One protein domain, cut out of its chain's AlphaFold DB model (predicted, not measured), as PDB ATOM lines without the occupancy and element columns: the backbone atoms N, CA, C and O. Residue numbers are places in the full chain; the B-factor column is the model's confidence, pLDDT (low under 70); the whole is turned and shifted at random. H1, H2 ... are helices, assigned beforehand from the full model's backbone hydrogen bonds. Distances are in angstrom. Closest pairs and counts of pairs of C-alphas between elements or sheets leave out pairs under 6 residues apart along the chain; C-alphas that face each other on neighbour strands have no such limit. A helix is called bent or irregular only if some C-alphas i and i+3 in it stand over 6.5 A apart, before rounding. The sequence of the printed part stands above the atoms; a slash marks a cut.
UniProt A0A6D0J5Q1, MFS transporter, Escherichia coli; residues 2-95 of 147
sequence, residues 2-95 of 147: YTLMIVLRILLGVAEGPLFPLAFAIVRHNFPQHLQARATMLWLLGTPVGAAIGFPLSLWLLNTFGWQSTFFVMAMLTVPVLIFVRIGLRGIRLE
ATOM      1  N   TYR A   2     198.098 251.426 367.547       81.31
ATOM      2  CA  TYR A   2     198.887 251.254 366.321       81.31
ATOM      3  C   TYR A   2     200.014 252.297 366.184       81.31
ATOM      4  O   TYR A   2     201.143 251.958 365.837       81.31
ATOM      5  N   THR A   3     199.749 253.541 366.592       90.94
ATOM      6  CA  THR A   3     200.732 254.636 366.603       90.94
ATOM      7  C   THR A   3     201.974 254.313 367.434       90.94
ATOM      8  O   THR A   3     203.087 254.590 367.001       90.94
ATOM      9  N   LEU A   4     201.810 253.671 368.597       88.12
ATOM     10  CA  LEU A   4     202.938 253.298 369.455       88.12
ATOM     11  C   LEU A   4     203.848 252.267 368.767       88.12
ATOM     12  O   LEU A   4     205.067 252.394 368.830       88.12
ATOM     13  N   MET A   5     203.274 251.286 368.064       83.69
ATOM     14  CA  MET A   5     204.058 250.304 367.303       83.69
ATOM     15  C   MET A   5     204.834 250.952 366.152       83.69
ATOM     16  O   MET A   5     205.991 250.599 365.930       83.69
ATOM     17  N   ILE A   6     204.232 251.919 365.451       90.06
ATOM     18  CA  ILE A   6     204.922 252.672 364.394       90.06
ATOM     19  C   ILE A   6     206.101 253.455 364.970       90.06
ATOM     20  O   ILE A   6     207.206 253.367 364.439       90.06
ATOM     21  N   VAL A   7     205.893 254.189 366.066       92.44
ATOM     22  CA  VAL A   7     206.961 254.979 366.699       92.44
ATOM     23  C   VAL A   7     208.120 254.080 367.128       92.44
ATOM     24  O   VAL A   7     209.271 254.381 366.821       92.44
ATOM     25  N   LEU A   8     207.828 252.939 367.762       86.38
ATOM     26  CA  LEU A   8     208.853 251.968 368.154       86.38
ATOM     27  C   LEU A   8     209.616 251.403 366.945       86.38
ATOM     28  O   LEU A   8     210.834 251.256 367.014       86.38
ATOM     29  N   ARG A   9     208.939 251.138 365.820       86.69
ATOM     30  CA  ARG A   9     209.575 250.690 364.565       86.69
ATOM     31  C   ARG A   9     210.504 251.743 363.970       86.69
ATOM     32  O   ARG A   9     211.596 251.398 363.528       86.69
ATOM     33  N   ILE A  10     210.089 253.008 363.973       88.12
ATOM     34  CA  ILE A  10     210.926 254.114 363.488       88.12
ATOM     35  C   ILE A  10     212.172 254.246 364.367       88.12
ATOM     36  O   ILE A  10     213.281 254.307 363.843       88.12
ATOM     37  N   LEU A  11     212.007 254.232 365.694       87.44
ATOM     38  CA  LEU A  11     213.130 254.299 366.633       87.44
ATOM     39  C   LEU A  11     214.103 253.131 366.450       87.44
ATOM     40  O   LEU A  11     215.314 253.347 366.447       87.44
ATOM     41  N   LEU A  12     213.584 251.918 366.245       83.38
ATOM     42  CA  LEU A  12     214.404 250.744 365.961       83.38
ATOM     43  C   LEU A  12     215.207 250.927 364.665       83.38
ATOM     44  O   LEU A  12     216.414 250.713 364.667       83.38
ATOM     45  N   GLY A  13     214.575 251.407 363.589       82.38
ATOM     46  CA  GLY A  13     215.266 251.673 362.324       82.38
ATOM     47  C   GLY A  13     216.364 252.735 362.449       82.38
ATOM     48  O   GLY A  13     217.452 252.574 361.897       82.38
ATOM     49  N   VAL A  14     216.119 253.797 363.224       84.31
ATOM     50  CA  VAL A  14     217.130 254.830 363.510       84.31
ATOM     51  C   VAL A  14     218.298 254.261 364.325       84.31
ATOM     52  O   VAL A  14     219.445 254.636 364.082       84.31
ATOM     53  N   ALA A  15     218.031 253.346 365.261       80.44
ATOM     54  CA  ALA A  15     219.061 252.693 366.065       80.44
ATOM     55  C   ALA A  15     219.890 251.670 365.265       80.44
ATOM     56  O   ALA A  15     221.099 251.569 365.480       80.44
ATOM     57  N   GLU A  16     219.274 250.941 364.330       77.69
ATOM     58  CA  GLU A  16     219.964 249.933 363.516       77.69
ATOM     59  C   GLU A  16     220.749 250.522 362.339       77.69
ATOM     60  O   GLU A  16     221.809 250.003 361.984       77.69
ATOM     61  N   GLY A  17     220.282 251.631 361.759       78.69
ATOM     62  CA  GLY A  17     220.923 252.283 360.612       78.69
ATOM     63  C   GLY A  17     222.443 252.502 360.738       78.69
ATOM     64  O   GLY A  17     223.178 252.166 359.805       78.69
ATOM     65  N   PRO A  18     222.968 253.030 361.862       78.88
ATOM     66  CA  PRO A  18     224.400 253.270 362.014       78.88
ATOM     67  C   PRO A  18     225.228 252.022 362.361       78.88
ATOM     68  O   PRO A  18     226.453 252.128 362.359       78.88
ATOM     69  N   LEU A  19     224.630 250.855 362.639       76.75
ATOM     70  CA  LEU A  19     225.374 249.671 363.103       76.75
ATOM     71  C   LEU A  19     226.452 249.221 362.110       76.75
ATOM     72  O   LEU A  19     227.613 249.072 362.491       76.75
ATOM     73  N   PHE A  20     226.089 249.056 360.835       76.25
ATOM     74  CA  PHE A  20     227.016 248.651 359.774       76.25
ATOM     75  C   PHE A  20     228.163 249.658 359.573       76.25
ATOM     76  O   PHE A  20     229.325 249.263 359.700       76.25
ATOM     77  N   PRO A  21     227.909 250.956 359.291       75.62
ATOM     78  CA  PRO A  21     228.991 251.914 359.068       75.62
ATOM     79  C   PRO A  21     229.864 252.116 360.314       75.62
ATOM     80  O   PRO A  21     231.074 252.303 360.174       75.62
ATOM     81  N   LEU A  22     229.290 252.036 361.519       75.50
ATOM     82  CA  LEU A  22     230.050 252.113 362.764       75.50
ATOM     83  C   LEU A  22     230.971 250.899 362.938       75.50
ATOM     84  O   LEU A  22     232.147 251.079 363.251       75.50
ATOM     85  N   ALA A  23     230.478 249.684 362.683       75.75
ATOM     86  CA  ALA A  23     231.292 248.471 362.739       75.75
ATOM     87  C   ALA A  23     232.475 248.542 361.759       75.75
ATOM     88  O   ALA A  23     233.623 248.323 362.155       75.75
ATOM     89  N   PHE A  24     232.228 248.948 360.508       74.94
ATOM     90  CA  PHE A  24     233.292 249.142 359.519       74.94
ATOM     91  C   PHE A  24     234.298 250.222 359.934       74.94
ATOM     92  O   PHE A  24     235.505 250.041 359.752       74.94
ATOM     93  N   ALA A  25     233.832 251.330 360.517       74.75
ATOM     94  CA  ALA A  25     234.709 252.387 361.014       74.75
ATOM     95  C   ALA A  25     235.616 251.887 362.152       74.75
ATOM     96  O   ALA A  25     236.822 252.135 362.115       74.75
ATOM     97  N   ILE A  26     235.066 251.142 363.117       73.69
ATOM     98  CA  ILE A  26     235.827 250.555 364.231       73.69
ATOM     99  C   ILE A  26     236.885 249.579 363.703       73.69
ATOM    100  O   ILE A  26     238.055 249.677 364.080       73.69
ATOM    101  N   VAL A  27     236.510 248.683 362.784       78.25
ATOM    102  CA  VAL A  27     237.445 247.726 362.171       78.25
ATOM    103  C   VAL A  27     238.578 248.452 361.442       78.25
ATOM    104  O   VAL A  27     239.745 248.097 361.607       78.25
ATOM    105  N   ARG A  28     238.258 249.502 360.679       71.00
ATOM    106  CA  ARG A  28     239.248 250.278 359.923       71.00
ATOM    107  C   ARG A  28     240.205 251.071 360.819       71.00
ATOM    108  O   ARG A  28     241.354 251.263 360.429       71.00
ATOM    109  N   HIS A  29     239.745 251.530 361.982       71.25
ATOM    110  CA  HIS A  29     240.579 252.250 362.947       71.25
ATOM    111  C   HIS A  29     241.481 251.325 363.769       71.25
ATOM    112  O   HIS A  29     242.609 251.706 364.069       71.25
ATOM    113  N   ASN A  30     241.005 250.131 364.133       71.69
ATOM    114  CA  ASN A  30     241.723 249.245 365.054       71.69
ATOM    115  C   ASN A  30     242.623 248.211 364.353       71.69
ATOM    116  O   ASN A  30     243.537 247.682 364.981       71.69
ATOM    117  N   PHE A  31     242.381 247.901 363.073       71.94
ATOM    118  CA  PHE A  31     243.111 246.851 362.356       71.94
ATOM    119  C   PHE A  31     243.836 247.363 361.096       71.94
ATOM    120  O   PHE A  31     243.273 248.149 360.324       71.94
ATOM    121  N   PRO A  32     245.066 246.880 360.824       70.69
ATOM    122  CA  PRO A  32     245.793 247.185 359.592       70.69
ATOM    123  C   PRO A  32     245.055 246.626 358.362       70.69
ATOM    124  O   PRO A  32     244.365 245.612 358.465       70.69
ATOM    125  N   GLN A  33     245.214 247.256 357.188       73.25
ATOM    126  CA  GLN A  33     244.439 246.953 355.965       73.25
ATOM    127  C   GLN A  33     244.375 245.458 355.602       73.25
ATOM    128  O   GLN A  33     243.328 244.980 355.177       73.25
ATOM    129  N   HIS A  34     245.449 244.701 355.836       75.81
ATOM    130  CA  HIS A  34     245.492 243.267 355.535       75.81
ATOM    131  C   HIS A  34     244.615 242.400 356.467       75.81
ATOM    132  O   HIS A  34     244.233 241.295 356.089       75.81
ATOM    133  N   LEU A  35     244.263 242.882 357.668       78.38
ATOM    134  CA  LEU A  35     243.389 242.179 358.621       78.38
ATOM    135  C   LEU A  35     241.941 242.678 358.597       78.38
ATOM    136  O   LEU A  35     241.066 241.997 359.134       78.38
ATOM    137  N   GLN A  36     241.659 243.817 357.954       79.19
ATOM    138  CA  GLN A  36     240.311 244.403 357.917       79.19
ATOM    139  C   GLN A  36     239.283 243.459 357.285       79.19
ATOM    140  O   GLN A  36     238.168 243.349 357.796       79.19
ATOM    141  N   ALA A  37     239.663 242.721 356.236       79.62
ATOM    142  CA  ALA A  37     238.791 241.726 355.613       79.62
ATOM    143  C   ALA A  37     238.437 240.587 356.587       79.62
ATOM    144  O   ALA A  37     237.270 240.230 356.712       79.62
ATOM    145  N   ARG A  38     239.419 240.069 357.344       82.06
ATOM    146  CA  ARG A  38     239.195 239.002 358.337       82.06
ATOM    147  C   ARG A  38     238.325 239.473 359.500       82.06
ATOM    148  O   ARG A  38     237.390 238.776 359.877       82.06
ATOM    149  N   ALA A  39     238.601 240.661 360.036       79.25
ATOM    150  CA  ALA A  39     237.806 241.249 361.114       79.25
ATOM    151  C   ALA A  39     236.357 241.521 360.672       79.25
ATOM    152  O   ALA A  39     235.418 241.225 361.405       79.25
ATOM    153  N   THR A  40     236.172 242.008 359.442       82.06
ATOM    154  CA  THR A  40     234.846 242.194 358.837       82.06
ATOM    155  C   THR A  40     234.107 240.869 358.669       82.06
ATOM    156  O   THR A  40     232.934 240.785 359.017       82.06
ATOM    157  N   MET A  41     234.774 239.827 358.161       82.19
ATOM    158  CA  MET A  41     234.161 238.503 358.008       82.19
ATOM    159  C   MET A  41     233.751 237.910 359.357       82.19
ATOM    160  O   MET A  41     232.666 237.351 359.466       82.19
ATOM    161  N   LEU A  42     234.575 238.079 360.397       83.75
ATOM    162  CA  LEU A  42     234.238 237.635 361.751       83.75
ATOM    163  C   LEU A  42     233.015 238.379 362.307       83.75
ATOM    164  O   LEU A  42     232.159 237.764 362.935       83.75
ATOM    165  N   TRP A  43     232.902 239.682 362.035       83.19
ATOM    166  CA  TRP A  43     231.714 240.461 362.383       83.19
ATOM    167  C   TRP A  43     230.469 239.982 361.619       83.19
ATOM    168  O   TRP A  43     229.422 239.770 362.228       83.19
ATOM    169  N   LEU A  44     230.600 239.720 360.314       83.81
ATOM    170  CA  LEU A  44     229.518 239.189 359.478       83.81
ATOM    171  C   LEU A  44     229.042 237.805 359.936       83.81
ATOM    172  O   LEU A  44     227.850 237.532 359.854       83.81
ATOM    173  N   LEU A  45     229.948 236.954 360.434       85.44
ATOM    174  CA  LEU A  45     229.621 235.648 361.023       85.44
ATOM    175  C   LEU A  45     228.795 235.769 362.311       85.44
ATOM    176  O   LEU A  45     228.080 234.832 362.662       85.44
ATOM    177  N   GLY A  46     228.824 236.921 362.982       82.19
ATOM    178  CA  GLY A  46     227.975 237.186 364.140       82.19
ATOM    179  C   GLY A  46     226.482 237.120 363.806       82.19
ATOM    180  O   GLY A  46     225.710 236.576 364.591       82.19
ATOM    181  N   THR A  47     226.075 237.593 362.625       82.50
ATOM    182  CA  THR A  47     224.673 237.585 362.183       82.50
ATOM    183  C   THR A  47     224.080 236.171 362.062       82.50
ATOM    184  O   THR A  47     223.070 235.912 362.717       82.50
ATOM    185  N   PRO A  48     224.658 235.226 361.289       82.19
ATOM    186  CA  PRO A  48     224.119 233.872 361.178       82.19
ATOM    187  C   PRO A  48     224.214 233.090 362.491       82.19
ATOM    188  O   PRO A  48     223.297 232.337 362.799       82.19
ATOM    189  N   VAL A  49     225.264 233.286 363.298       85.44
ATOM    190  CA  VAL A  49     225.382 232.634 364.617       85.44
ATOM    191  C   VAL A  49     224.314 233.160 365.580       85.44
ATOM    192  O   VAL A  49     223.644 232.380 366.257       85.44
ATOM    193  N   GLY A  50     224.108 234.478 365.602       83.31
ATOM    194  CA  GLY A  50     223.062 235.119 366.392       83.31
ATOM    195  C   GLY A  50     221.668 234.673 365.965       83.31
ATOM    196  O   GLY A  50     220.845 234.367 366.819       83.31
ATOM    197  N   ALA A  51     221.418 234.548 364.661       82.62
ATOM    198  CA  ALA A  51     220.175 233.996 364.138       82.62
ATOM    199  C   ALA A  51     219.986 232.521 364.538       82.62
ATOM    200  O   ALA A  51     218.919 232.152 365.025       82.62
ATOM    201  N   ALA A  52     221.024 231.689 364.406       85.56
ATOM    202  CA  ALA A  52     220.970 230.264 364.736       85.56
ATOM    203  C   ALA A  52     220.616 229.997 366.208       85.56
ATOM    204  O   ALA A  52     219.924 229.026 366.497       85.56
ATOM    205  N   ILE A  53     221.052 230.858 367.130       86.38
ATOM    206  CA  ILE A  53     220.724 230.759 368.562       86.38
ATOM    207  C   ILE A  53     219.426 231.517 368.885       86.38
ATOM    208  O   ILE A  53     218.599 231.058 369.673       86.38
ATOM    209  N   GLY A  54     219.229 232.676 368.258       83.25
ATOM    210  CA  GLY A  54     218.108 233.576 368.505       83.25
ATOM    211  C   GLY A  54     216.768 233.011 368.045       83.25
ATOM    212  O   GLY A  54     215.778 233.191 368.754       83.25
ATOM    213  N   PHE A  55     216.719 232.298 366.915       83.25
ATOM    214  CA  PHE A  55     215.481 231.688 366.419       83.25
ATOM    215  C   PHE A  55     214.938 230.593 367.357       83.25
ATOM    216  O   PHE A  55     213.793 230.741 367.792       83.25
ATOM    217  N   PRO A  56     215.703 229.551 367.751       85.19
ATOM    218  CA  PRO A  56     215.228 228.537 368.696       85.19
ATOM    219  C   PRO A  56     214.817 229.133 370.041       85.19
ATOM    220  O   PRO A  56     213.772 228.775 370.580       85.19
ATOM    221  N   LEU A  57     215.607 230.082 370.557       84.12
ATOM    222  CA  LEU A  57     215.304 230.752 371.817       84.12
ATOM    223  C   LEU A  57     213.986 231.533 371.725       84.12
ATOM    224  O   LEU A  57     213.134 231.416 372.602       84.12
ATOM    225  N   SER A  58     213.788 232.285 370.639       80.81
ATOM    226  CA  SER A  58     212.560 233.055 370.414       80.81
ATOM    227  C   SER A  58     211.336 232.158 370.247       80.81
ATOM    228  O   SER A  58     210.278 232.489 370.776       80.81
ATOM    229  N   LEU A  59     211.472 231.027 369.545       83.56
ATOM    230  CA  LEU A  59     210.399 230.044 369.365       83.56
ATOM    231  C   LEU A  59     210.012 229.375 370.689       83.56
ATOM    232  O   LEU A  59     208.825 229.229 370.977       83.56
ATOM    233  N   TRP A  60     211.000 229.013 371.511       84.19
ATOM    234  CA  TRP A  60     210.758 228.429 372.830       84.19
ATOM    235  C   TRP A  60     210.020 229.415 373.753       84.19
ATOM    236  O   TRP A  60     208.996 229.062 374.335       84.19
ATOM    237  N   LEU A  61     210.455 230.680 373.798       83.56
ATOM    238  CA  LEU A  61     209.780 231.738 374.567       83.56
ATOM    239  C   LEU A  61     208.357 232.006 374.080       83.56
ATOM    240  O   LEU A  61     207.444 232.151 374.894       83.56
ATOM    241  N   LEU A  62     208.168 232.052 372.760       82.75
ATOM    242  CA  LEU A  62     206.865 232.286 372.153       82.75
ATOM    243  C   LEU A  62     205.852 231.213 372.577       82.75
ATOM    244  O   LEU A  62     204.715 231.559 372.894       82.75
ATOM    245  N   ASN A  63     206.269 229.942 372.616       80.88
ATOM    246  CA  ASN A  63     205.399 228.818 372.963       80.88
ATOM    247  C   ASN A  63     205.076 228.748 374.469       80.88
ATOM    248  O   ASN A  63     203.975 228.359 374.843       80.88
ATOM    249  N   THR A  64     206.012 229.127 375.348       81.75
ATOM    250  CA  THR A  64     205.818 229.011 376.808       81.75
ATOM    251  C   THR A  64     205.219 230.264 377.455       81.75
ATOM    252  O   THR A  64     204.367 230.148 378.332       81.75
ATOM    253  N   PHE A  65     205.646 231.461 377.044       76.25
ATOM    254  CA  PHE A  65     205.340 232.728 377.732       76.25
ATOM    255  C   PHE A  65     204.720 233.797 376.813       76.25
ATOM    256  O   PHE A  65     204.502 234.936 377.235       76.25
ATOM    257  N   GLY A  66     204.427 233.451 375.557       79.75
ATOM    258  CA  GLY A  66     203.851 234.362 374.571       79.75
ATOM    259  C   GLY A  66     204.843 235.387 374.011       79.75
ATOM    260  O   GLY A  66     205.960 235.573 374.495       79.75
ATOM    261  N   TRP A  67     204.417 236.099 372.967       80.00
ATOM    262  CA  TRP A  67     205.278 236.966 372.147       80.00
ATOM    263  C   TRP A  67     205.905 238.150 372.899       80.00
ATOM    264  O   TRP A  67     206.952 238.657 372.501       80.00
ATOM    265  N   GLN A  68     205.276 238.607 373.982       80.19
ATOM    266  CA  GLN A  68     205.736 239.760 374.764       80.19
ATOM    267  C   GLN A  68     207.024 239.439 375.528       80.19
ATOM    268  O   GLN A  68     207.904 240.291 375.647       80.19
ATOM    269  N   SER A  69     207.155 238.198 376.004       78.69
ATOM    270  CA  SER A  69     208.318 237.736 376.767       78.69
ATOM    271  C   SER A  69     209.608 237.762 375.939       78.69
ATOM    272  O   SER A  69     210.661 238.144 376.452       78.69
ATOM    273  N   THR A  70     209.516 237.468 374.638       81.00
ATOM    274  CA  THR A  70     210.644 237.502 373.698       81.00
ATOM    275  C   THR A  70     211.322 238.868 373.672       81.00
ATOM    276  O   THR A  70     212.548 238.945 373.685       81.00
ATOM    277  N   PHE A  71     210.550 239.958 373.723       78.81
ATOM    278  CA  PHE A  71     211.110 241.312 373.753       78.81
ATOM    279  C   PHE A  71     211.887 241.591 375.041       78.81
ATOM    280  O   PHE A  71     212.986 242.143 374.983       78.81
ATOM    281  N   PHE A  72     211.354 241.186 376.197       81.56
ATOM    282  CA  PHE A  72     212.020 241.399 377.483       81.56
ATOM    283  C   PHE A  72     213.313 240.595 377.602       81.56
ATOM    284  O   PHE A  72     214.327 241.131 378.047       81.56
ATOM    285  N   VAL A  73     213.312 239.336 377.162       81.56
ATOM    286  CA  VAL A  73     214.511 238.490 377.230       81.56
ATOM    287  C   VAL A  73     215.583 238.964 376.253       81.56
ATOM    288  O   VAL A  73     216.750 239.046 376.635       81.56
ATOM    289  N   MET A  74     215.211 239.371 375.035       80.31
ATOM    290  CA  MET A  74     216.166 239.962 374.086       80.31
ATOM    291  C   MET A  74     216.734 241.292 374.594       80.31
ATOM    292  O   MET A  74     217.937 241.539 374.474       80.31
ATOM    293  N   ALA A  75     215.908 242.130 375.227       81.31
ATOM    294  CA  ALA A  75     216.386 243.348 375.874       81.31
ATOM    295  C   ALA A  75     217.380 243.023 376.999       81.31
ATOM    296  O   ALA A  75     218.455 243.620 377.057       81.31
ATOM    297  N   MET A  76     217.077 242.029 377.839       84.94
ATOM    298  CA  MET A  76     217.951 241.609 378.936       84.94
ATOM    299  C   MET A  76     219.277 241.020 378.439       84.94
ATOM    300  O   MET A  76     220.317 241.317 379.019       84.94
ATOM    301  N   LEU A  77     219.266 240.263 377.338       81.69
ATOM    302  CA  LEU A  77     220.477 239.750 376.685       81.69
ATOM    303  C   LEU A  77     221.339 240.879 376.093       81.69
ATOM    304  O   LEU A  77     222.564 240.783 376.046       81.69
ATOM    305  N   THR A  78     220.707 241.978 375.677       80.38
ATOM    306  CA  THR A  78     221.397 243.138 375.096       80.38
ATOM    307  C   THR A  78     222.138 243.965 376.153       80.38
ATOM    308  O   THR A  78     223.175 244.553 375.854       80.38
ATOM    309  N   VAL A  79     221.671 243.984 377.407       82.75
ATOM    310  CA  VAL A  79     222.309 244.727 378.516       82.75
ATOM    311  C   VAL A  79     223.784 244.346 378.745       82.75
ATOM    312  O   VAL A  79     224.623 245.250 378.736       82.75
ATOM    313  N   PRO A  80     224.166 243.064 378.923       81.50
ATOM    314  CA  PRO A  80     225.565 242.685 379.112       81.50
ATOM    315  C   PRO A  80     226.418 242.982 377.876       81.50
ATOM    316  O   PRO A  80     227.557 243.424 378.020       81.50
ATOM    317  N   VAL A  81     225.862 242.835 376.666       79.62
ATOM    318  CA  VAL A  81     226.547 243.225 375.423       79.62
ATOM    319  C   VAL A  81     226.814 244.727 375.413       79.62
ATOM    320  O   VAL A  81     227.930 245.146 375.132       79.62
ATOM    321  N   LEU A  82     225.833 245.548 375.792       79.00
ATOM    322  CA  LEU A  82     225.981 246.999 375.878       79.00
ATOM    323  C   LEU A  82     227.049 247.395 376.903       79.00
ATOM    324  O   LEU A  82     227.853 248.289 376.637       79.00
ATOM    325  N   ILE A  83     227.101 246.714 378.048       78.75
ATOM    326  CA  ILE A  83     228.144 246.915 379.062       78.75
ATOM    327  C   ILE A  83     229.519 246.549 378.490       78.75
ATOM    328  O   ILE A  83     230.454 247.342 378.606       78.75
ATOM    329  N   PHE A  84     229.640 245.402 377.822       78.25
ATOM    330  CA  PHE A  84     230.890 244.949 377.212       78.25
ATOM    331  C   PHE A  84     231.368 245.905 376.113       78.25
ATOM    332  O   PHE A  84     232.529 246.309 376.099       78.25
ATOM    333  N   VAL A  85     230.455 246.351 375.250       74.94
ATOM    334  CA  VAL A  85     230.695 247.369 374.221       74.94
ATOM    335  C   VAL A  85     231.141 248.680 374.867       74.94
ATOM    336  O   VAL A  85     232.135 249.258 374.440       74.94
ATOM    337  N   ARG A  86     230.484 249.137 375.940       73.88
ATOM    338  CA  ARG A  86     230.862 250.368 376.656       73.88
ATOM    339  C   ARG A  86     232.247 250.264 377.297       73.88
ATOM    340  O   ARG A  86     232.965 251.261 377.334       73.88
ATOM    341  N   ILE A  87     232.630 249.093 377.800       75.44
ATOM    342  CA  ILE A  87     233.961 248.846 378.371       75.44
ATOM    343  C   ILE A  87     235.018 248.761 377.259       75.44
ATOM    344  O   ILE A  87     236.060 249.402 377.373       75.44
ATOM    345  N   GLY A  88     234.736 248.056 376.161       66.69
ATOM    346  CA  GLY A  88     235.645 247.917 375.019       66.69
ATOM    347  C   GLY A  88     235.871 249.226 374.257       66.69
ATOM    348  O   GLY A  88     237.007 249.574 373.944       66.69
ATOM    349  N   LEU A  89     234.813 250.015 374.025       62.31
ATOM    350  CA  LEU A  89     234.916 251.323 373.368       62.31
ATOM    351  C   LEU A  89     235.528 252.412 374.254       62.31
ATOM    352  O   LEU A  89     236.054 253.379 373.713       62.31
ATOM    353  N   ARG A  90     235.529 252.269 375.588       58.06
ATOM    354  CA  ARG A  90     236.232 253.210 376.487       58.06
ATOM    355  C   ARG A  90     237.744 253.259 376.232       58.06
ATOM    356  O   ARG A  90     238.362 254.272 376.542       58.06
ATOM    357  N   GLY A  91     238.325 252.197 375.671       55.88
ATOM    358  CA  GLY A  91     239.740 252.135 375.296       55.88
ATOM    359  C   GLY A  91     240.053 252.696 373.905       55.88
ATOM    360  O   GLY A  91     241.212 253.002 373.629       55.88
ATOM    361  N   ILE A  92     239.049 252.879 373.037       56.19
ATOM    362  CA  ILE A  92     239.252 253.448 371.702       56.19
ATOM    363  C   ILE A  92     239.344 254.965 371.858       56.19
ATOM    364  O   ILE A  92     238.375 255.704 371.670       56.19
ATOM    365  N   ARG A  93     240.544 255.447 372.200       49.38
ATOM    366  CA  ARG A  93     240.926 256.815 371.860       49.38
ATOM    367  C   ARG A  93     240.894 256.877 370.341       49.38
ATOM    368  O   ARG A  93     241.839 256.481 369.669       49.38
ATOM    369  N   LEU A  94     239.773 257.347 369.801       55.44
ATOM    370  CA  LEU A  94     239.770 258.024 368.520       55.44
ATOM    371  C   LEU A  94     240.776 259.159 368.701       55.44
ATOM    372  O   LEU A  94     240.420 260.221 369.212       55.44
ATOM    373  N   GLU A  95     242.051 258.916 368.393       44.66
ATOM    374  CA  GLU A  95     242.967 259.999 368.088       44.66
ATOM    375  C   GLU A  95     242.286 260.745 366.951       44.66
ATOM    376  O   GLU A  95     242.300 260.334 365.788       44.66
TER     377      GLU A  95
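This is residues 2 to 95 of the 147 residues of the protein "MFS transporter" of Escherichia coli (UniProt A0A6D0J5Q1). Four helices form an open, elongated frame: the long helix H3 makes one side, H2 folds back from its first end and H4 folds back from its other end, with few contacts between them. H1 and H2 follow each other nearly in one line, and residues 2 to 19, with the whole of H1, stick out free. The printed part has 94 residues with four named helices, in the order H1, H2, H3, H4, and no named strand, and its class is all helix. The whole is loose, with a radius of gyration of the C-alphas of 16.5 A, and the C-alphas span 46 by 29 by 21 A.

H1 is residues 2 to 16, 21.3 A from first to last C-alpha, and its C-alpha 2 is at (198.887, 251.254, 366.321). H2 is residues 19 to 30 and is 16.5 A long. H3, the longest helix, is residues 33 to 65 and is 47.0 A long, from C-alpha 33 at (244.439, 246.953, 355.965). It is irregular, but only just: C-alphas 34 and 37 are 6.9 A apart. It also has a kink of 28 degrees near residue 54. H4 is residues 67 to 89, 33.0 A long, and its C-alpha 89 is at (234.916, 251.323, 373.368). It is neither bent nor irregular, but only just: C-alphas 77 and 80 are 6.4 A apart.

H1 and H2 meet only through their link. H1 is apart from H3 and from H4. H2 and H3 form a helical hairpin; they touch with residues 24 to 28 of H2 and 36 to 40 of H3 alone, and their closest C-alphas, those of Val 27 and Gln 36, are 6.1 A apart. They run opposite ways at a steep tilt of 38 degrees. H3 and H4 form a second helical hairpin, touching with residues 58 to 62 and 67 to 70 alone; the closest C-alphas, those of Ser 58 and Thr 70, are 5.9 A apart. They run opposite ways at a shallow tilt of 28 degrees. H2 and H4 are apart. Every O i to N i+4 pair is within hydrogen-bond range in H1 and H2, against 24 of 29 in H3 and 15 of 19 in H4.

The two C-alphas farthest apart, those of Thr 64 and Glu 95, are 49.2 A apart. Residues 45 to 53 of H3 and residues 75 to 88 of H4 also stand free. The printed part has no cut, and the links H1 to H2, H2 to H3 and H3 to H4 are tight. The mean pLDDT of the printed part is 78.6, and residues 88 to 95 are under 70.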